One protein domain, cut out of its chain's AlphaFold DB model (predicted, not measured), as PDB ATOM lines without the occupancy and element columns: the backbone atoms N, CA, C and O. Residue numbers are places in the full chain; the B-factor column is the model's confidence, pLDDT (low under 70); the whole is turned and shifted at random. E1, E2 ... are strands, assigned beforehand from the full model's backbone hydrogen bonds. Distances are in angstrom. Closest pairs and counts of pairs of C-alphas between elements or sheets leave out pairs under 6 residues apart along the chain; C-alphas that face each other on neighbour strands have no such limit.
ATOM      1  N   CYS A  15      19.454  43.163  15.192       86.56
ATOM      2  CA  CYS A  15      18.115  42.591  15.125       86.56
ATOM      3  C   CYS A  15      18.134  41.052  14.997       86.56
ATOM      4  O   CYS A  15      17.219  40.384  15.464       86.56
ATOM      5  N   LEU A  16      19.194  40.453  14.449       83.75
ATOM      6  CA  LEU A  16      19.354  38.998  14.317       83.75
ATOM      7  C   LEU A  16      20.161  38.360  15.462       83.75
ATOM      8  O   LEU A  16      19.950  37.185  15.760       83.75
ATOM      9  N   SER A  17      21.065  39.099  16.113       86.19
ATOM     10  CA  SER A  17      21.936  38.592  17.187       86.19
ATOM     11  C   SER A  17      21.704  39.316  18.519       86.19
ATOM     12  O   SER A  17      22.482  40.186  18.906       86.19
ATOM     13  N   HIS A  18      20.630  38.953  19.218       90.44
ATOM     14  CA  HIS A  18      20.245  39.517  20.514       90.44
ATOM     15  C   HIS A  18      19.795  38.416  21.485       90.44
ATOM     16  O   HIS A  18      19.419  37.315  21.076       90.44
ATOM     17  N   ILE A  19      19.803  38.722  22.781       93.00
ATOM     18  CA  ILE A  19      19.334  37.834  23.850       93.00
ATOM     19  C   ILE A  19      17.859  38.135  24.142       93.00
ATOM     20  O   ILE A  19      17.437  39.287  24.155       93.00
ATOM     21  N   THR A  20      17.039  37.115  24.384       92.44
ATOM     22  CA  THR A  20      15.615  37.311  24.700       92.44
ATOM     23  C   THR A  20      15.370  37.234  26.204       92.44
ATOM     24  O   THR A  20      15.836  36.314  26.872       92.44
ATOM     25  N   LEU A  21      14.624  38.204  26.737       92.19
ATOM     26  CA  LEU A  21      14.116  38.205  28.108       92.19
ATOM     27  C   LEU A  21      12.601  38.043  28.053       92.19
ATOM     28  O   LEU A  21      11.904  38.901  27.516       92.19
ATOM     29  N   SER A  22      12.095  36.933  28.587       89.62
ATOM     30  CA  SER A  22      10.664  36.602  28.555       89.62
ATOM     31  C   SER A  22      10.049  36.390  29.933       89.62
ATOM     32  O   SER A  22       9.030  35.717  30.080       89.62
ATOM     33  N   ASP A  23      10.716  36.912  30.954       87.31
ATOM     34  CA  ASP A  23      10.307  36.802  32.339       87.31
ATOM     35  C   ASP A  23       8.926  37.445  32.571       87.31
ATOM     36  O   ASP A  23       8.789  38.667  32.450       87.31
ATOM     37  N   PRO A  24       7.906  36.679  32.992       84.56
ATOM     38  CA  PRO A  24       6.573  37.231  33.239       84.56
ATOM     39  C   PRO A  24       6.534  38.279  34.353       84.56
ATOM     40  O   PRO A  24       5.653  39.134  34.389       84.56
ATOM     41  N   TRP A  25       7.483  38.194  35.286       84.50
ATOM     42  CA  TRP A  25       7.547  39.048  36.465       84.50
ATOM     43  C   TRP A  25       7.812  40.515  36.139       84.50
ATOM     44  O   TRP A  25       7.496  41.378  36.953       84.50
ATOM     45  N   ARG A  26       8.330  40.795  34.938       89.00
ATOM     46  CA  ARG A  26       8.649  42.143  34.464       89.00
ATOM     47  C   ARG A  26       7.412  42.972  34.105       89.00
ATOM     48  O   ARG A  26       7.561  44.156  33.823       89.00
ATOM     49  N   ASN A  27       6.216  42.383  34.118       90.00
ATOM     50  CA  ASN A  27       4.957  43.076  33.855       90.00
ATOM     51  C   ASN A  27       4.774  44.286  34.778       90.00
ATOM     52  O   ASN A  27       4.670  44.146  35.996       90.00
ATOM     53  N   VAL A  28       4.659  45.472  34.183       91.06
ATOM     54  CA  VAL A  28       4.526  46.758  34.883       91.06
ATOM     55  C   VAL A  28       3.373  46.806  35.898       91.06
ATOM     56  O   VAL A  28       3.440  47.563  36.866       91.06
ATOM     57  N   ALA A  29       2.322  46.004  35.711       89.31
ATOM     58  CA  ALA A  29       1.165  45.983  36.604       89.31
ATOM     59  C   ALA A  29       1.401  45.188  37.900       89.31
ATOM     60  O   ALA A  29       0.680  45.401  38.878       89.31
ATOM     61  N   PHE A  30       2.409  44.313  37.945       86.50
ATOM     62  CA  PHE A  30       2.722  43.523  39.135       86.50
ATOM     63  C   PHE A  30       3.302  44.371  40.255       86.50
ATOM     64  O   PHE A  30       4.009  45.344  40.003       86.50
ATOM     65  N   ASP A  31       3.003  43.991  41.495       83.31
ATOM     66  CA  ASP A  31       3.603  44.575  42.691       83.31
ATOM     67  C   ASP A  31       4.721  43.680  43.260       83.31
ATOM     68  O   ASP A  31       4.939  42.549  42.815       83.31
ATOM     69  N   LEU A  32       5.440  44.192  44.262       76.25
ATOM     70  CA  LEU A  32       6.474  43.461  45.010       76.25
ATOM     71  C   LEU A  32       5.979  42.220  45.762       76.25
ATOM     72  O   LEU A  32       6.792  41.473  46.293       76.25
ATOM     73  N   THR A  33       4.674  42.028  45.908       73.50
ATOM     74  CA  THR A  33       4.091  40.960  46.731       73.50
ATOM     75  C   THR A  33       3.314  39.938  45.913       73.50
ATOM     76  O   THR A  33       2.833  38.950  46.462       73.50
ATOM     77  N   SER A  34       3.232  40.133  44.597       71.69
ATOM     78  CA  SER A  34       2.357  39.372  43.706       71.69
ATOM     79  C   SER A  34       2.737  37.882  43.626       71.69
ATOM     80  O   SER A  34       1.940  37.067  43.179       71.69
ATOM     81  N   PHE A  35       3.963  37.509  44.007       71.06
ATOM     82  CA  PHE A  35       4.495  36.138  43.985       71.06
ATOM     83  C   PHE A  35       5.654  35.987  44.999       71.06
ATOM     84  O   PHE A  35       6.067  36.944  45.645       71.06
ATOM     85  N   SER A  36       6.185  34.785  45.218       67.62
ATOM     86  CA  SER A  36       7.297  34.572  46.162       67.62
ATOM     87  C   SER A  36       8.669  34.843  45.522       67.62
ATOM     88  O   SER A  36       8.876  34.548  44.344       67.62
ATOM     89  N   GLY A  37       9.640  35.323  46.308       69.94
ATOM     90  CA  GLY A  37      11.031  35.516  45.864       69.94
ATOM     91  C   GLY A  37      11.375  36.923  45.356       69.94
ATOM     92  O   GLY A  37      12.145  37.023  44.397       69.94
ATOM     93  N   TYR A  38      10.800  37.955  45.989       72.81
ATOM     94  CA  TYR A  38      11.065  39.392  45.797       72.81
ATOM     95  C   TYR A  38      12.098  39.969  46.774       72.81
ATOM     96  O   TYR A  38      12.276  39.397  47.852       72.81
ATOM     97  N   PRO A  39      12.707  41.127  46.446       78.69
ATOM     98  CA  PRO A  39      12.634  41.840  45.160       78.69
ATOM     99  C   PRO A  39      13.438  41.129  44.054       78.69
ATOM    100  O   PRO A  39      14.473  40.518  44.327       78.69
ATOM    101  N   LYS A  40      12.978  41.193  42.797       83.50
ATOM    102  CA  LYS A  40      13.791  40.804  41.630       83.50
ATOM    103  C   LYS A  40      14.712  41.960  41.241       83.50
ATOM    104  O   LYS A  40      14.384  43.126  41.472       83.50
ATOM    105  N   CYS A  41      15.873  41.619  40.687       84.31
ATOM    106  CA  CYS A  41      16.855  42.578  40.194       84.31
ATOM    107  C   CYS A  41      17.565  42.066  38.940       84.31
ATOM    108  O   CYS A  41      17.762  40.861  38.778       84.31
ATOM    109  N   ASP A  42      17.990  43.002  38.092       89.75
ATOM    110  CA  ASP A  42      18.701  42.725  36.838       89.75
ATOM    111  C   ASP A  42      20.229  42.868  36.961       89.75
ATOM    112  O   ASP A  42      20.943  42.853  35.963       89.75
ATOM    113  N   HIS A  43      20.762  42.969  38.184       86.06
ATOM    114  CA  HIS A  43      22.194  43.188  38.443       86.06
ATOM    115  C   HIS A  43      23.121  42.143  37.794       86.06
ATOM    116  O   HIS A  43      24.268  42.438  37.481       86.06
ATOM    117  N   GLY A  44      22.627  40.918  37.587       83.31
ATOM    118  CA  GLY A  44      23.384  39.821  36.981       83.31
ATOM    119  C   GLY A  44      23.351  39.757  35.451       83.31
ATOM    120  O   GLY A  44      23.918  38.815  34.899       83.31
ATOM    121  N   LEU A  45      22.680  40.687  34.758       89.00
ATOM    122  CA  LEU A  45      22.647  40.691  33.293       89.00
ATOM    123  C   LEU A  45      24.044  40.978  32.717       89.00
ATOM    124  O   LEU A  45      24.791  41.811  33.226       89.00
ATOM    125  N   ALA A  46      24.425  40.274  31.653       88.75
ATOM    126  CA  ALA A  46      25.632  40.615  30.902       88.75
ATOM    127  C   ALA A  46      25.385  41.887  30.080       88.75
ATOM    128  O   ALA A  46      24.263  42.098  29.623       88.75
ATOM    129  N   GLU A  47      26.410  42.711  29.868       91.38
ATOM    130  CA  GLU A  47      26.286  43.887  29.003       91.38
ATOM    131  C   GLU A  47      26.176  43.460  27.532       91.38
ATOM    132  O   GLU A  47      27.172  43.090  26.910       91.38
ATOM    133  N   ASP A  48      24.958  43.465  26.989       92.94
ATOM    134  CA  ASP A  48      24.667  43.000  25.628       92.94
ATOM    135  C   ASP A  48      23.327  43.565  25.109       92.94
ATOM    136  O   ASP A  48      22.631  44.316  25.801       92.94
ATOM    137  N   TRP A  49      22.955  43.215  23.878       94.06
ATOM    138  CA  TRP A  49      21.671  43.544  23.264       94.06
ATOM    139  C   TRP A  49      20.580  42.550  23.656       94.06
ATOM    140  O   TRP A  49      20.694  41.347  23.414       94.06
ATOM    141  N   TYR A  50      19.473  43.071  24.181       95.12
ATOM    142  CA  TYR A  50      18.325  42.292  24.625       95.12
ATOM    143  C   TYR A  50      17.029  42.698  23.926       95.12
ATOM    144  O   TYR A  50      16.818  43.863  23.585       95.12
ATOM    145  N   ARG A  51      16.116  41.737  23.790       94.94
ATOM    146  CA  ARG A  51      14.724  41.934  23.373       94.94
ATOM    147  C   ARG A  51      13.783  41.392  24.437       94.94
ATOM    148  O   ARG A  51      13.901  40.233  24.839       94.94
ATOM    149  N   PHE A  52      12.812  42.201  24.837       94.81
ATOM    150  CA  PHE A  52      11.738  41.752  25.716       94.81
ATOM    151  C   PHE A  52      10.650  41.036  24.911       94.81
ATOM    152  O   PHE A  52      10.277  41.477  23.824       94.81
ATOM    153  N   THR A  53      10.183  39.895  25.417       90.50
ATOM    154  CA  THR A  53       9.135  39.080  24.787       90.50
ATOM    155  C   THR A  53       8.269  38.380  25.845       90.50
ATOM    156  O   THR A  53       8.507  38.494  27.043       90.50
ATOM    157  N   GLY A  54       7.274  37.601  25.415       86.94
ATOM    158  CA  GLY A  54       6.440  36.796  26.312       86.94
ATOM    159  C   GLY A  54       5.335  37.594  27.001       86.94
ATOM    160  O   GLY A  54       5.063  38.745  26.661       86.94
ATOM    161  N   ILE A  55       4.668  36.959  27.968       83.94
ATOM    162  CA  ILE A  55       3.482  37.553  28.598       83.94
ATOM    163  C   ILE A  55       3.798  38.820  29.391       83.94
ATOM    164  O   ILE A  55       2.923  39.674  29.481       83.94
ATOM    165  N   GLY A  56       5.029  38.969  29.902       85.69
ATOM    166  CA  GLY A  56       5.456  40.118  30.707       85.69
ATOM    167  C   GLY A  56       5.378  41.460  29.972       85.69
ATOM    168  O   GLY A  56       5.127  42.479  30.607       85.69
ATOM    169  N   GLY A  57       5.546  41.463  28.648       91.62
ATOM    170  CA  GLY A  57       5.574  42.659  27.809       91.62
ATOM    171  C   GLY A  57       6.723  42.624  26.800       91.62
ATOM    172  O   GLY A  57       7.628  41.793  26.889       91.62
ATOM    173  N   ASP A  58       6.688  43.536  25.836       93.19
ATOM    174  CA  ASP A  58       7.638  43.618  24.719       93.19
ATOM    175  C   ASP A  58       8.398  44.955  24.663       93.19
ATOM    176  O   ASP A  58       9.420  45.060  23.978       93.19
ATOM    177  N   VAL A  59       7.946  45.971  25.409       94.88
ATOM    178  CA  VAL A  59       8.578  47.297  25.437       94.88
ATOM    179  C   VAL A  59       8.703  47.873  26.838       94.88
ATOM    180  O   VAL A  59       7.886  47.612  27.722       94.88
ATOM    181  N   LEU A  60       9.719  48.711  27.036       95.19
ATOM    182  CA  LEU A  60       9.847  49.508  28.254       95.19
ATOM    183  C   LEU A  60       8.750  50.593  28.301       95.19
ATOM    184  O   LEU A  60       8.382  51.157  27.269       95.19
ATOM    185  N   PRO A  61       8.201  50.937  29.476       94.19
ATOM    186  CA  PRO A  61       7.300  52.077  29.608       94.19
ATOM    187  C   PRO A  61       7.997  53.402  29.269       94.19
ATOM    188  O   PRO A  61       9.127  53.630  29.686       94.19
ATOM    189  N   GLU A  62       7.302  54.286  28.552       93.44
ATOM    190  CA  GLU A  62       7.770  55.645  28.195       93.44
ATOM    191  C   GLU A  62       7.270  56.710  29.189       93.44
ATOM    192  O   GLU A  62       7.343  57.912  28.948       93.44
ATOM    193  N   SER A  63       6.671  56.267  30.295       90.19
ATOM    194  CA  SER A  63       6.111  57.118  31.339       90.19
ATOM    195  C   SER A  63       6.446  56.554  32.714       90.19
ATOM    196  O   SER A  63       6.812  55.383  32.847       90.19
ATOM    197  N   CYS A  64       6.347  57.409  33.733       90.38
ATOM    198  CA  CYS A  64       6.750  57.065  35.091       90.38
ATOM    199  C   CYS A  64       6.044  55.809  35.610       90.38
ATOM    200  O   CYS A  64       4.816  55.747  35.679       90.38
ATOM    201  N   VAL A  65       6.848  54.846  36.064       90.94
ATOM    202  CA  VAL A  65       6.383  53.667  36.794       90.94
ATOM    203  C   VAL A  65       6.603  53.897  38.284       90.94
ATOM    204  O   VAL A  65       7.722  54.198  38.693       90.94
ATOM    205  N   LEU A  66       5.553  53.754  39.096       88.75
ATOM    206  CA  LEU A  66       5.628  53.901  40.555       88.75
ATOM    207  C   LEU A  66       6.585  52.876  41.181       88.75
ATOM    208  O   LEU A  66       6.763  51.788  40.641       88.75
ATOM    209  N   SER A  67       7.167  53.200  42.341       87.38
ATOM    210  CA  SER A  67       7.997  52.256  43.103       87.38
ATOM    211  C   SER A  67       7.240  50.960  43.405       87.38
ATOM    212  O   SER A  67       6.010  50.971  43.509       87.38
ATOM    213  N   ASN A  68       7.975  49.868  43.623       88.38
ATOM    214  CA  ASN A  68       7.425  48.557  43.985       88.38
ATOM    215  C   ASN A  68       6.590  47.886  42.878       88.38
ATOM    216  O   ASN A  68       5.650  47.144  43.174       88.38
ATOM    217  N   ARG A  69       6.904  48.166  41.607       88.81
ATOM    218  CA  ARG A  69       6.217  47.625  40.424       88.81
ATOM    219  C   ARG A  69       7.115  46.705  39.602       88.81
ATOM    220  O   ARG A  69       8.336  46.796  39.689       88.81
ATOM    221  N   GLY A  70       6.510  45.823  38.803       83.62
ATOM    222  CA  GLY A  70       7.219  44.845  37.968       83.62
ATOM    223  C   GLY A  70       8.115  43.912  38.770       83.62
ATOM    224  O   GLY A  70       9.198  43.541  38.324       83.62
ATOM    225  N   GLY A  71       7.691  43.600  39.998       81.56
ATOM    226  CA  GLY A  71       8.421  42.702  40.874       81.56
ATOM    227  C   GLY A  71       9.775  43.233  41.358       81.56
ATOM    228  O   GLY A  71      10.666  42.449  41.676       81.56
ATOM    229  N   THR A  72       9.977  44.547  41.405       86.50
ATOM    230  CA  THR A  72      11.231  45.152  41.871       86.50
ATOM    231  C   THR A  72      10.968  46.385  42.734       86.50
ATOM    232  O   THR A  72       9.908  47.001  42.629       86.50
ATOM    233  N   ASP A  73      11.924  46.752  43.593       87.00
ATOM    234  CA  ASP A  73      11.803  47.940  44.452       87.00
ATOM    235  C   ASP A  73      11.918  49.221  43.614       87.00
ATOM    236  O   ASP A  73      11.145  50.169  43.782       87.00
ATOM    237  N   THR A  74      12.876  49.236  42.677       90.31
ATOM    238  CA  THR A  74      13.203  50.413  41.860       90.31
ATOM    239  C   THR A  74      13.074  50.111  40.359       90.31
ATOM    240  O   THR A  74      14.043  49.701  39.721       90.31
ATOM    241  N   PRO A  75      11.880  50.295  39.762       92.06
ATOM    242  CA  PRO A  75      11.669  50.029  38.342       92.06
ATOM    243  C   PRO A  75      12.411  51.032  37.452       92.06
ATOM    244  O   PRO A  75      12.499  52.226  37.765       92.06
ATOM    245  N   LEU A  76      12.924  50.530  36.329       93.19
ATOM    246  CA  LEU A  76      13.585  51.296  35.276       93.19
ATOM    247  C   LEU A  76      12.647  51.482  34.076       93.19
ATOM    248  O   LEU A  76      12.075  50.508  33.585       93.19
ATOM    249  N   TRP A  77      12.516  52.720  33.595       93.88
ATOM    250  CA  TRP A  77      11.618  53.106  32.497       93.88
ATOM    251  C   TRP A  77      12.258  54.182  31.598       93.88
ATOM    252  O   TRP A  77      13.217  54.845  32.002       93.88
ATOM    253  N   LEU A  78      11.774  54.352  30.363       94.44
ATOM    254  CA  LEU A  78      12.318  55.320  29.400       94.44
ATOM    255  C   LEU A  78      11.745  56.719  29.624       94.44
ATOM    256  O   LEU A  78      10.538  56.917  29.562       94.44
ATOM    257  N   ASN A  79      12.614  57.716  29.780       91.69
ATOM    258  CA  ASN A  79      12.229  59.122  29.933       91.69
ATOM    259  C   ASN A  79      12.122  59.874  28.588       91.69
ATOM    260  O   ASN A  79      12.318  61.088  28.527       91.69
ATOM    261  N   ASP A  80      11.900  59.145  27.498       91.12
ATOM    262  CA  ASP A  80      11.661  59.663  26.149       91.12
ATOM    263  C   ASP A  80      10.975  58.567  25.313       91.12
ATOM    264  O   ASP A  80      10.940  57.400  25.718       91.12
ATOM    265  N   SER A  81      10.453  58.921  24.140       93.12
ATOM    266  CA  SER A  81       9.816  57.963  23.234       93.12
ATOM    267  C   SER A  81      10.832  57.045  22.546       93.12
ATOM    268  O   SER A  81      11.956  57.456  22.224       93.12
ATOM    269  N   HIS A  82      10.412  55.822  22.218       94.62
ATOM    270  CA  HIS A  82      11.201  54.890  21.407       94.62
ATOM    271  C   HIS A  82      11.585  55.506  20.042       94.62
ATOM    272  O   HIS A  82      10.870  56.369  19.516       94.62
ATOM    273  N   PRO A  83      12.729  55.113  19.445       92.62
ATOM    274  CA  PRO A  83      13.150  55.645  18.154       92.62
ATOM    275  C   PRO A  83      12.231  55.152  17.024       92.62
ATOM    276  O   PRO A  83      11.864  53.980  17.012       92.62
ATOM    277  N   PRO A  84      11.897  55.991  16.030       89.50
ATOM    278  CA  PRO A  84      11.176  55.522  14.855       89.50
ATOM    279  C   PRO A  84      12.071  54.657  13.952       89.50
ATOM    280  O   PRO A  84      13.303  54.759  13.967       89.50
ATOM    281  N   LEU A  85      11.440  53.809  13.135       87.94
ATOM    282  CA  LEU A  85      12.132  52.905  12.216       87.94
ATOM    283  C   LEU A  85      13.019  53.681  11.222       87.94
ATOM    284  O   LEU A  85      12.592  54.679  10.645       87.94
ATOM    285  N   GLY A  86      14.251  53.209  11.004       80.06
ATOM    286  CA  GLY A  86      15.194  53.788  10.037       80.06
ATOM    287  C   GLY A  86      16.138  54.869  10.585       80.06
ATOM    288  O   GLY A  86      17.029  55.304   9.861       80.06
ATOM    289  N   VAL A  87      15.998  55.274  11.855       81.19
ATOM    290  CA  VAL A  87      16.912  56.239  12.510       81.19
ATOM    291  C   VAL A  87      18.239  55.598  12.947       81.19
ATOM    292  O   VAL A  87      19.228  56.299  13.149       81.19
ATOM    293  N   GLY A  88      18.292  54.265  13.047       84.50
ATOM    294  CA  GLY A  88      19.440  53.536  13.588       84.50
ATOM    295  C   GLY A  88      19.458  53.535  15.119       84.50
ATOM    296  O   GLY A  88      18.423  53.716  15.763       84.50
ATOM    297  N   VAL A  89      20.630  53.287  15.711       89.25
ATOM    298  CA  VAL A  89      20.796  53.219  17.173       89.25
ATOM    299  C   VAL A  89      20.641  54.613  17.788       89.25
ATOM    300  O   VAL A  89      21.373  55.536  17.429       89.25
ATOM    301  N   ARG A  90      19.721  54.759  18.748       92.19
ATOM    302  CA  ARG A  90      19.456  56.008  19.477       92.19
ATOM    303  C   ARG A  90      19.720  55.826  20.972       92.19
ATOM    304  O   ARG A  90      19.177  54.915  21.585       92.19
ATOM    305  N   GLY A  91      20.504  56.722  21.566       92.62
ATOM    306  CA  GLY A  91      20.658  56.807  23.021       92.62
ATOM    307  C   GLY A  91      19.443  57.479  23.665       92.62
ATOM    308  O   GLY A  91      19.109  58.610  23.309       92.62
ATOM    309  N   ILE A  92      18.786  56.797  24.603       93.56
ATOM    310  CA  ILE A  92      17.621  57.275  25.360       93.56
ATOM    311  C   ILE A  92      17.953  57.271  26.854       93.56
ATOM    312  O   ILE A  92      18.606  56.357  27.353       93.56
ATOM    313  N   ASN A  93      17.505  58.295  27.581       92.56
ATOM    314  CA  ASN A  93      17.667  58.349  29.032       92.56
ATOM    315  C   ASN A  93      16.675  57.405  29.723       92.56
ATOM    316  O   ASN A  93      15.465  57.524  29.539       92.56
ATOM    317  N   VAL A  94      17.191  56.515  30.561       93.25
ATOM    318  CA  VAL A  94      16.430  55.619  31.434       93.25
ATOM    319  C   VAL A  94      16.376  56.231  32.824       93.25
ATOM    320  O   VAL A  94      17.415  56.602  33.367       93.25
ATOM    321  N   CYS A  95      15.182  56.333  33.396       92.88
ATOM    322  CA  CYS A  95      14.950  56.815  34.753       92.88
ATOM    323  C   CYS A  95      14.773  55.643  35.723       92.88
ATOM    324  O   CYS A  95      14.116  54.655  35.399       92.88
ATOM    325  N   SER A  96      15.313  55.788  36.934       91.06
ATOM    326  CA  SER A  96      15.012  54.916  38.072       91.06
ATOM    327  C   SER A  96      14.047  55.594  39.042       91.06
ATOM    328  O   SER A  96      14.271  56.733  39.466       91.06
ATOM    329  N   THR A  97      12.974  54.897  39.411       90.25
ATOM    330  CA  THR A  97      11.995  55.403  40.385       90.25
ATOM    331  C   THR A  97      12.444  55.128  41.821       90.25
ATOM    332  O   THR A  97      12.964  54.051  42.115       90.25
ATOM    333  N   SER A  98      12.211  56.081  42.731       83.25
ATOM    334  CA  SER A  98      12.344  55.910  44.189       83.25
ATOM    335  C   SER A  98      11.031  56.254  44.911       83.25
ATOM    336  O   SER A  98      10.120  56.793  44.285       83.25
ATOM    337  N   GLN A  99      10.920  55.935  46.209       75.94
ATOM    338  CA  GLN A  99       9.661  55.980  46.986       75.94
ATOM    339  C   GLN A  99       8.841  57.278  46.821       75.94
ATOM    340  O   GLN A  99       7.622  57.196  46.731       75.94
ATOM    341  N   ASP A 100       9.492  58.444  46.689       70.50
ATOM    342  CA  ASP A 100       8.817  59.753  46.577       70.50
ATOM    343  C   ASP A 100       9.109  60.511  45.264       70.50
ATOM    344  O   ASP A 100       8.692  61.661  45.095       70.50
ATOM    345  N   LYS A 101       9.868  59.921  44.326       83.88
ATOM    346  CA  LYS A 101      10.269  60.586  43.070       83.88
ATOM    347  C   LYS A 101      10.245  59.630  41.882       83.88
ATOM    348  O   LYS A 101      10.978  58.646  41.847       83.88
ATOM    349  N   CYS A 102       9.499  60.016  40.844       85.44
ATOM    350  CA  CYS A 102       9.415  59.304  39.561       85.44
ATOM    351  C   CYS A 102      10.763  59.107  38.849       85.44
ATOM    352  O   CYS A 102      10.932  58.143  38.109       85.44
ATOM    353  N   CYS A 103      11.718  60.017  39.041       89.38
ATOM    354  CA  CYS A 103      13.063  59.872  38.499       89.38
ATOM    355  C   CYS A 103      14.082  60.364  39.528       89.38
ATOM    356  O   CYS A 103      14.210  61.564  39.779       89.38
ATOM    357  N   SER A 104      14.767  59.417  40.166       85.31
ATOM    358  CA  SER A 104      15.789  59.668  41.184       85.31
ATOM    359  C   SER A 104      17.206  59.626  40.613       85.31
ATOM    360  O   SER A 104      18.113  60.218  41.196       85.31
ATOM    361  N   GLY A 105      17.397  58.943  39.484       84.88
ATOM    362  CA  GLY A 105      18.648  58.891  38.738       84.88
ATOM    363  C   GLY A 105      18.394  58.545  37.274       84.88
ATOM    364  O   GLY A 105      17.386  57.918  36.952       84.88
ATOM    365  N   THR A 106      19.309  58.964  36.399       88.38
ATOM    366  CA  THR A 106      19.238  58.707  34.957       88.38
ATOM    367  C   THR A 106      20.539  58.135  34.425       88.38
ATOM    368  O   THR A 106      21.610  58.612  34.802       88.38
ATOM    369  N   PHE A 107      20.449  57.201  33.485       89.75
ATOM    370  CA  PHE A 107      21.579  56.777  32.659       89.75
ATOM    371  C   PHE A 107      21.141  56.640  31.200       89.75
ATOM    372  O   PHE A 107      19.952  56.520  30.916       89.75
ATOM    373  N   MET A 108      22.086  56.701  30.267       91.00
ATOM    374  CA  MET A 108      21.788  56.592  28.839       91.00
ATOM    375  C   MET A 108      21.853  55.129  28.394       91.00
ATOM    376  O   MET A 108      22.793  54.420  28.741       91.00
ATOM    377  N   MET A 109      20.871  54.702  27.603       93.69
ATOM    378  CA  MET A 109      20.753  53.352  27.060       93.69
ATOM    379  C   MET A 109      20.543  53.407  25.550       93.69
ATOM    380  O   MET A 109      19.744  54.202  25.060       93.69
ATOM    381  N   ASN A 110      21.246  52.556  24.807       94.06
ATOM    382  CA  ASN A 110      21.081  52.476  23.361       94.06
ATOM    383  C   ASN A 110      19.866  51.614  23.009       94.06
ATOM    384  O   ASN A 110      19.741  50.485  23.481       94.06
ATOM    385  N   VAL A 111      18.993  52.148  22.159       94.56
ATOM    386  CA  VAL A 111      17.769  51.498  21.682       94.56
ATOM    387  C   VAL A 111      17.753  51.529  20.158       94.56
ATOM    388  O   VAL A 111      18.080  52.548  19.546       94.56
ATOM    389  N   LEU A 112      17.367  50.419  19.536       92.94
ATOM    390  CA  LEU A 112      17.234  50.291  18.086       92.94
ATOM    391  C   LEU A 112      15.849  49.731  17.740       92.94
ATOM    392  O   LEU A 112      15.400  48.756  18.341       92.94
ATOM    393  N   ALA A 113      15.185  50.353  16.764       93.06
ATOM    394  CA  ALA A 113      13.943  49.856  16.177       93.06
ATOM    395  C   ALA A 113      14.256  48.915  15.006       93.06
ATOM    396  O   ALA A 113      14.905  49.327  14.039       93.06
ATOM    397  N   CYS A 114      13.788  47.671  15.088       90.62
ATOM    398  CA  CYS A 114      14.033  46.645  14.080       90.62
ATOM    399  C   CYS A 114      12.918  46.598  13.015       90.62
ATOM    400  O   CYS A 114      11.761  46.897  13.324       90.62
ATOM    401  N   PRO A 115      13.221  46.181  11.767       87.81
ATOM    402  CA  PRO A 115      12.259  46.164  10.655       87.81
ATOM    403  C   PRO A 115      10.983  45.349  10.898       87.81
ATOM    404  O   PRO A 115       9.942  45.665  10.330       87.81
ATOM    405  N   GLU A 116      11.043  44.326  11.751       85.06
ATOM    406  CA  GLU A 116       9.900  43.469  12.096       85.06
ATOM    407  C   GLU A 116       8.984  44.070  13.184       85.06
ATOM    408  O   GLU A 116       8.077  43.398  13.669       85.06
ATOM    409  N   GLY A 117       9.200  45.331  13.576       87.19
ATOM    410  CA  GLY A 117       8.293  46.063  14.468       87.19
ATOM    411  C   GLY A 117       8.521  45.837  15.965       87.19
ATOM    412  O   GLY A 117       7.609  46.068  16.751       87.19
ATOM    413  N   TYR A 118       9.719  45.408  16.373       92.12
ATOM    414  CA  TYR A 118      10.125  45.316  17.781       92.12
ATOM    415  C   TYR A 118      11.368  46.162  18.067       92.12
ATOM    416  O   TYR A 118      12.045  46.644  17.154       92.12
ATOM    417  N   TYR A 119      11.687  46.305  19.350       94.56
ATOM    418  CA  TYR A 119      12.842  47.059  19.822       94.56
ATOM    419  C   TYR A 119      13.869  46.145  20.482       94.56
ATOM    420  O   TYR A 119      13.515  45.173  21.154       94.56
ATOM    421  N   VAL A 120      15.141  46.491  20.301       94.94
ATOM    422  CA  VAL A 120      16.269  45.893  21.019       94.94
ATOM    423  C   VAL A 120      16.977  46.964  21.838       94.94
ATOM    424  O   VAL A 120      17.100  48.118  21.414       94.94
ATOM    425  N   TYR A 121      17.424  46.575  23.026       95.56
ATOM    426  CA  TYR A 121      17.953  47.462  24.054       95.56
ATOM    427  C   TYR A 121      19.329  46.969  24.476       95.56
ATOM    428  O   TYR A 121      19.491  45.795  24.798       95.56
ATOM    429  N   TYR A 122      20.319  47.853  24.492       94.19
ATOM    430  CA  TYR A 122      21.638  47.522  25.014       94.19
ATOM    431  C   TYR A 122      21.630  47.689  26.534       94.19
ATOM    432  O   TYR A 122      21.728  48.812  27.035       94.19
ATOM    433  N   LEU A 123      21.440  46.590  27.265       92.56
ATOM    434  CA  LEU A 123      21.267  46.622  28.717       92.56
ATOM    435  C   LEU A 123      22.626  46.516  29.410       92.56
ATOM    436  O   LEU A 123      23.436  45.661  29.064       92.56
ATOM    437  N   GLY A 124      22.858  47.383  30.397       82.19
ATOM    438  CA  GLY A 124      24.004  47.305  31.306       82.19
ATOM    439  C   GLY A 124      23.655  46.584  32.609       82.19
ATOM    440  O   GLY A 124      22.522  46.145  32.785       82.19
ATOM    441  N   GLN A 125      24.601  46.522  33.547       83.06
ATOM    442  CA  GLN A 125      24.369  45.996  34.900       83.06
ATOM    443  C   GLN A 125      23.804  47.081  35.833       83.06
ATOM    444  O   GLN A 125      24.564  47.934  36.301       83.06
ATOM    445  N   PRO A 126      22.490  47.090  36.139       83.00
ATOM    446  CA  PRO A 126      21.927  48.040  37.087       83.00
ATOM    447  C   PRO A 126      22.279  47.660  38.536       83.00
ATOM    448  O   PRO A 126      22.849  46.605  38.818       83.00
ATOM    449  N   SER A 127      21.940  48.527  39.494       81.31
ATOM    450  CA  SER A 127      22.140  48.229  40.924       81.31
ATOM    451  C   SER A 127      21.242  47.073  41.400       81.31
ATOM    452  O   SER A 127      20.181  46.841  40.830       81.31
ATOM    453  N   CYS A 128      21.608  46.388  42.492       71.44
ATOM    454  CA  CYS A 128      20.878  45.220  43.026       71.44
ATOM    455  C   CYS A 128      19.402  45.451  43.407       71.44
ATOM    456  O   CYS A 128      18.714  44.488  43.719       71.44
ATOM    457  N   SER A 129      18.899  46.685  43.410       79.31
ATOM    458  CA  SER A 129      17.484  46.998  43.661       79.31
ATOM    459  C   SER A 129      16.693  47.333  42.391       79.31
ATOM    460  O   SER A 129      15.488  47.577  42.480       79.31
ATOM    461  N   GLN A 130      17.360  47.423  41.233       88.69
ATOM    462  CA  GLN A 130      16.818  47.962  39.985       88.69
ATOM    463  C   GLN A 130      16.521  46.858  38.967       88.69
ATOM    464  O   GLN A 130      17.329  45.944  38.779       88.69
ATOM    465  N   SER A 131      15.383  46.977  38.277       90.81
ATOM    466  CA  SER A 131      15.024  46.085  37.165       90.81
ATOM    467  C   SER A 131      14.307  46.817  36.043       90.81
ATOM    468  O   SER A 131      13.547  47.759  36.282       90.81
ATOM    469  N   PHE A 132      14.504  46.331  34.823       93.19
ATOM    470  CA  PHE A 132      13.767  46.751  33.641       93.19
ATOM    471  C   PHE A 132      12.373  46.123  33.651       93.19
ATOM    472  O   PHE A 132      12.222  44.900  33.547       93.19
ATOM    473  N   VAL A 133      11.362  46.981  33.786       92.81
ATOM    474  CA  VAL A 133       9.947  46.597  33.732       92.81
ATOM    475  C   VAL A 133       9.410  46.813  32.328       92.81
ATOM    476  O   VAL A 133       9.853  47.714  31.624       92.81
ATOM    477  N   VAL A 134       8.449  46.003  31.910       94.12
ATOM    478  CA  VAL A 134       7.899  46.047  30.558       94.12
ATOM    479  C   VAL A 134       6.382  46.081  30.555       94.12
ATOM    480  O   VAL A 134       5.710  45.699  31.513       94.12
ATOM    481  N   ARG A 135       5.850  46.586  29.449       94.12
ATOM    482  CA  ARG A 135       4.433  46.605  29.099       94.12
ATOM    483  C   ARG A 135       4.271  46.086  27.676       94.12
ATOM    484  O   ARG A 135       5.242  46.034  26.922       94.12
ATOM    485  N   HIS A 136       3.046  45.754  27.297       92.56
ATOM    486  CA  HIS A 136       2.706  45.486  25.905       92.56
ATOM    487  C   HIS A 136       2.591  46.801  25.124       92.56
ATOM    488  O   HIS A 136       1.877  47.723  25.532       92.56
ATOM    489  N   SER A 137       3.297  46.887  23.999       91.00
ATOM    490  CA  SER A 137       3.223  47.987  23.033       91.00
ATOM    491  C   SER A 137       1.841  48.046  22.383       91.00
ATOM    492  O   SER A 137       1.264  49.123  22.237       91.00
ATOM    493  N   ASN A 138       1.286  46.869  22.085       89.56
ATOM    494  CA  ASN A 138      -0.078  46.655  21.632       89.56
ATOM    495  C   ASN A 138      -0.739  45.579  22.505       89.56
ATOM    496  O   ASN A 138      -0.530  44.378  22.317       89.56
ATOM    497  N   CYS A 139      -1.504  46.021  23.502       86.19
ATOM    498  CA  CYS A 139      -2.143  45.124  24.455       86.19
ATOM    499  C   CYS A 139      -3.508  44.667  23.923       86.19
ATOM    500  O   CYS A 139      -4.437  45.461  23.790       86.19
ATOM    501  N   THR A 140      -3.623  43.375  23.621       84.62
ATOM    502  CA  THR A 140      -4.845  42.728  23.121       84.62
ATOM    503  C   THR A 140      -5.303  41.643  24.094       84.62
ATOM    504  O   THR A 140      -4.529  41.213  24.949       84.62
ATOM    505  N   ALA A 141      -6.529  41.132  23.943       71.94
ATOM    506  CA  ALA A 141      -7.050  40.050  24.789       71.94
ATOM    507  C   ALA A 141      -6.143  38.800  24.820       71.94
ATOM    508  O   ALA A 141      -6.087  38.098  25.823       71.94
ATOM    509  N   SER A 142      -5.381  38.537  23.751       77.00
ATOM    510  CA  SER A 142      -4.408  37.438  23.699       77.00
ATOM    511  C   SER A 142      -3.054  37.744  24.353       77.00
ATOM    512  O   SER A 142      -2.314  36.809  24.644       77.00
ATOM    513  N   SER A 143      -2.709  39.015  24.593       83.38
ATOM    514  CA  SER A 143      -1.384  39.419  25.097       83.38
ATOM    515  C   SER A 143      -1.126  38.956  26.537       83.38
ATOM    516  O   SER A 143       0.006  38.636  26.893       83.38
ATOM    517  N   CYS A 144      -2.176  38.892  27.360       80.50
ATOM    518  CA  CYS A 144      -2.074  38.594  28.790       80.50
ATOM    519  C   CYS A 144      -2.305  37.115  29.153       80.50
ATOM    520  O   CYS A 144      -2.130  36.737  30.311       80.50
ATOM    521  N   GLY A 145      -2.665  36.263  28.188       76.19
ATOM    522  CA  GLY A 145      -3.027  34.866  28.446       76.19
ATOM    523  C   GLY A 145      -4.431  34.692  29.060       76.19
ATOM    524  O   GLY A 145      -5.160  35.664  29.254       76.19
ATOM    525  N   PRO A 146      -4.854  33.445  29.332       76.69
ATOM    526  CA  PRO A 146      -6.209  33.142  29.798       76.69
ATOM    527  C   PRO A 146      -6.495  33.718  31.194       76.69
ATOM    528  O   PRO A 146      -5.624  33.720  32.065       76.69
ATOM    529  N   CYS A 147      -7.738  34.164  31.404       80.81
ATOM    530  CA  CYS A 147      -8.245  34.750  32.654       80.81
ATOM    531  C   CYS A 147      -7.556  36.059  33.094       80.81
ATOM    532  O   CYS A 147      -7.750  36.513  34.223       80.81
ATOM    533  N   ALA A 148      -6.802  36.712  32.209       83.56
ATOM    534  CA  ALA A 148      -6.166  38.005  32.442       83.56
ATOM    535  C   ALA A 148      -6.614  39.041  31.400       83.56
ATOM    536  O   ALA A 148      -7.001  38.697  30.286       83.56
ATOM    537  N   GLN A 149      -6.540  40.318  31.769       87.81
ATOM    538  CA  GLN A 149      -6.953  41.450  30.947       87.81
ATOM    539  C   GLN A 149      -5.884  42.548  30.908       87.81
ATOM    540  O   GLN A 149      -5.072  42.699  31.827       87.81
ATOM    541  N   CYS A 150      -5.906  43.325  29.826       88.75
ATOM    542  CA  CYS A 150      -5.041  44.481  29.628       88.75
ATOM    543  C   CYS A 150      -5.487  45.674  30.478       88.75
ATOM    544  O   CYS A 150      -6.675  45.944  30.625       88.75
ATOM    545  N   THR A 151      -4.511  46.418  30.985       87.81
ATOM    546  CA  THR A 151      -4.693  47.741  31.594       87.81
ATOM    547  C   THR A 151      -4.390  48.837  30.575       87.81
ATOM    548  O   THR A 151      -3.661  48.601  29.608       87.81
ATOM    549  N   ASP A 152      -4.867  50.058  30.829       85.75
ATOM    550  CA  ASP A 152      -4.631  51.221  29.954       85.75
ATOM    551  C   ASP A 152      -3.136  51.513  29.724       85.75
ATOM    552  O   ASP A 152      -2.741  52.009  28.672       85.75
ATOM    553  N   ASN A 153      -2.278  51.139  30.677       85.06
ATOM    554  CA  ASN A 153      -0.825  51.314  30.592       85.06
ATOM    555  C   ASN A 153      -0.107  50.133  29.909       85.06
ATOM    556  O   ASN A 153       1.115  50.020  30.003       85.06
ATOM    557  N   GLY A 154      -0.842  49.220  29.265       88.50
ATOM    558  CA  GLY A 154      -0.301  48.038  28.582       88.50
ATOM    559  C   GLY A 154       0.215  46.935  29.514       88.50
ATOM    560  O   GLY A 154       0.817  45.972  29.044       88.50
ATOM    561  N   GLY A 155       0.014  47.059  30.828       89.06
ATOM    562  CA  GLY A 155       0.272  45.981  31.787       89.06
ATOM    563  C   GLY A 155      -0.879  44.978  31.827       89.06
ATOM    564  O   GLY A 155      -1.997  45.306  31.429       89.06
ATOM    565  N   CYS A 156      -0.629  43.781  32.345       87.31
ATOM    566  CA  CYS A 156      -1.635  42.722  32.447       87.31
ATOM    567  C   CYS A 156      -2.037  42.461  33.904       87.31
ATOM    568  O   CYS A 156      -1.171  42.331  34.769       87.31
ATOM    569  N   ILE A 157      -3.334  42.333  34.176       87.00
ATOM    570  CA  ILE A 157      -3.878  41.969  35.497       87.00
ATOM    571  C   ILE A 157      -4.854  40.800  35.363       87.00
ATOM    572  O   ILE A 157      -5.356  40.549  34.271       87.00
ATOM    573  N   CYS A 158      -5.143  40.075  36.446       85.19
ATOM    574  CA  CYS A 158      -6.214  39.075  36.405       85.19
ATOM    575  C   CYS A 158      -7.572  39.743  36.141       85.19
ATOM    576  O   CYS A 158      -7.805  40.885  36.546       85.19
ATOM    577  N   SER A 159      -8.451  39.034  35.431       85.56
ATOM    578  CA  SER A 159      -9.827  39.486  35.197       85.56
ATOM    579  C   SER A 159     -10.593  39.553  36.526       85.56
ATOM    580  O   SER A 159     -10.216  38.853  37.470       85.56
ATOM    581  N   PRO A 160     -11.665  40.359  36.629       81.69
ATOM    582  CA  PRO A 160     -12.524  40.359  37.813       81.69
ATOM    583  C   PRO A 160     -12.973  38.933  38.176       81.69
ATOM    584  O   PRO A 160     -13.293  38.153  37.282       81.69
ATOM    585  N   GLY A 161     -12.941  38.583  39.466       75.31
ATOM    586  CA  GLY A 161     -13.227  37.221  39.947       75.31
ATOM    587  C   GLY A 161     -12.045  36.243  39.875       75.31
ATOM    588  O   GLY A 161     -12.168  35.102  40.299       75.31
ATOM    589  N   PHE A 162     -10.873  36.667  39.390       82.62
ATOM    590  CA  PHE A 162      -9.659  35.844  39.353       82.62
ATOM    591  C   PHE A 162      -8.503  36.515  40.104       82.62
ATOM    592  O   PHE A 162      -8.367  37.739  40.118       82.62
ATOM    593  N   ARG A 163      -7.608  35.711  40.689       83.06
ATOM    594  CA  ARG A 163      -6.369  36.193  41.328       83.06
ATOM    595  C   ARG A 163      -5.209  35.223  41.137       83.06
ATOM    596  O   ARG A 163      -5.418  34.061  40.808       83.06
ATOM    597  N   ILE A 164      -3.985  35.682  41.388       79.75
ATOM    598  CA  ILE A 164      -2.799  34.815  41.429       79.75
ATOM    599  C   ILE A 164      -2.688  34.214  42.843       79.75
ATOM    600  O   ILE A 164      -2.580  34.979  43.805       79.75
ATOM    601  N   PRO A 165      -2.726  32.879  43.025       74.50
ATOM    602  CA  PRO A 165      -2.559  32.263  44.340       74.50
ATOM    603  C   PRO A 165      -1.178  32.522  44.944       74.50
ATOM    604  O   PRO A 165      -0.162  32.540  44.243       74.50
ATOM    605  N   SER A 166      -1.112  32.621  46.271       68.94
ATOM    606  CA  SER A 166       0.156  32.741  46.992       68.94
ATOM    607  C   SER A 166       1.073  31.544  46.701       68.94
ATOM    608  O   SER A 166       0.720  30.397  46.968       68.94
ATOM    609  N   GLY A 167       2.263  31.815  46.155       62.72
ATOM    610  CA  GLY A 167       3.252  30.791  45.792       62.72
ATOM    611  C   GLY A 167       3.101  30.203  44.382       62.72
ATOM    612  O   GLY A 167       3.914  29.358  44.005       62.72
ATOM    613  N   HIS A 168       2.118  30.644  43.587       66.44
ATOM    614  CA  HIS A 168       2.007  30.259  42.179       66.44
ATOM    615  C   HIS A 168       2.882  31.171  41.312       66.44
ATOM    616  O   HIS A 168       2.767  32.395  41.360       66.44
ATOM    617  N   LEU A 169       3.801  30.581  40.548       63.97
ATOM    618  CA  LEU A 169       4.708  31.329  39.682       63.97
ATOM    619  C   LEU A 169       4.074  31.484  38.294       63.97
ATOM    620  O   LEU A 169       3.666  30.475  37.712       63.97
ATOM    621  N   PRO A 170       4.029  32.705  37.732       68.19
ATOM    622  CA  PRO A 170       3.703  32.902  36.330       68.19
ATOM    623  C   PRO A 170       4.553  31.994  35.434       68.19
ATOM    624  O   PRO A 170       5.777  31.918  35.567       68.19
ATOM    625  N   THR A 171       3.904  31.313  34.503       65.44
ATOM    626  CA  THR A 171       4.580  30.556  33.445       65.44
ATOM    627  C   THR A 171       4.848  31.485  32.266       65.44
ATOM    628  O   THR A 171       4.182  32.504  32.131       65.44
ATOM    629  N   GLY A 172       5.769  31.147  31.357       63.97
ATOM    630  CA  GLY A 172       6.036  31.980  30.169       63.97
ATOM    631  C   GLY A 172       4.814  32.251  29.266       63.97
ATOM    632  O   GLY A 172       4.902  33.099  28.384       63.97
ATOM    633  N   ILE A 173       3.691  31.553  29.489       66.50
ATOM    634  CA  ILE A 173       2.459  31.588  28.680       66.50
ATOM    635  C   ILE A 173       1.186  31.969  29.460       66.50
ATOM    636  O   ILE A 173       0.157  32.230  28.846       66.50
ATOM    637  N   SER A 174       1.215  31.982  30.796       70.94
ATOM    638  CA  SER A 174       0.075  32.369  31.634       70.94
ATOM    639  C   SER A 174       0.538  32.900  32.984       70.94
ATOM    640  O   SER A 174       1.422  32.318  33.617       70.94
ATOM    641  N   TYR A 175      -0.124  33.955  33.458       74.25
ATOM    642  CA  TYR A 175       0.078  34.510  34.796       74.25
ATOM    643  C   TYR A 175      -0.459  33.629  35.928       74.25
ATOM    644  O   TYR A 175      -0.211  33.931  37.091       74.25
ATOM    645  N   GLY A 176      -1.163  32.539  35.603       71.12
ATOM    646  CA  GLY A 176      -1.697  31.620  36.604       71.12
ATOM    647  C   GLY A 176      -2.865  32.207  37.394       71.12
ATOM    648  O   GLY A 176      -3.022  31.888  38.568       71.12
ATOM    649  N   CYS A 177      -3.661  33.078  36.763       81.88
ATOM    650  CA  CYS A 177      -4.900  33.589  37.336       81.88
ATOM    651  C   CYS A 177      -5.872  32.426  37.564       81.88
ATOM    652  O   CYS A 177      -6.306  31.773  36.613       81.88
ATOM    653  N   THR A 178      -6.201  32.171  38.824       80.50
ATOM    654  CA  THR A 178      -7.186  31.170  39.225       80.50
ATOM    655  C   THR A 178      -8.454  31.853  39.685       80.50
ATOM    656  O   THR A 178      -8.413  32.955  40.233       80.50
TER     657      THR A 178
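AT A GLANCE: This is residues 15 to 178 of the 766 residues of the protein "EGF-like module-containing mucin-like hormone receptor-like 3-like" of Scleropages formosus (UniProt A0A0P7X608). Little is regular structure: a mixed sheet, E1 E2 E6 E5 E4 E3 E7, curls like part of a barrel, with a hairpin, E8 and E9, apart. E3 to E6 form a meander, successive antiparallel neighbours. The 164 printed residues hold nine named strands, E1 to E9, 49 residues, and no named helix: all strand. It is compact, radius of gyration of the C-alphas 15.1 A, spans 45 by 35 by 27 A.

HOW THE PARTS SIT: E1, residues 19 to 21, is parallel to E2, 48 to 52, after a long link; N 19 and O 49 are within hydrogen-bond range, 2.8 A. E4, 90 to 98, and E5, 101 to 113, form a hairpin; N 92 and O 109 are 2.8 A apart.

IN THESE COORDINATES: E1 begins at (19.334, 37.834, 23.850). E3 is 74 to 78, E6 119 to 123, E7 130 to 132, E8 148 to 150, E9 156 to 158, ending at (-6.214, 39.075, 36.405).

THE WHOLE: The printed part has no cut; pLDDT is under 70 at residues 36 to 37 and 166 to 173.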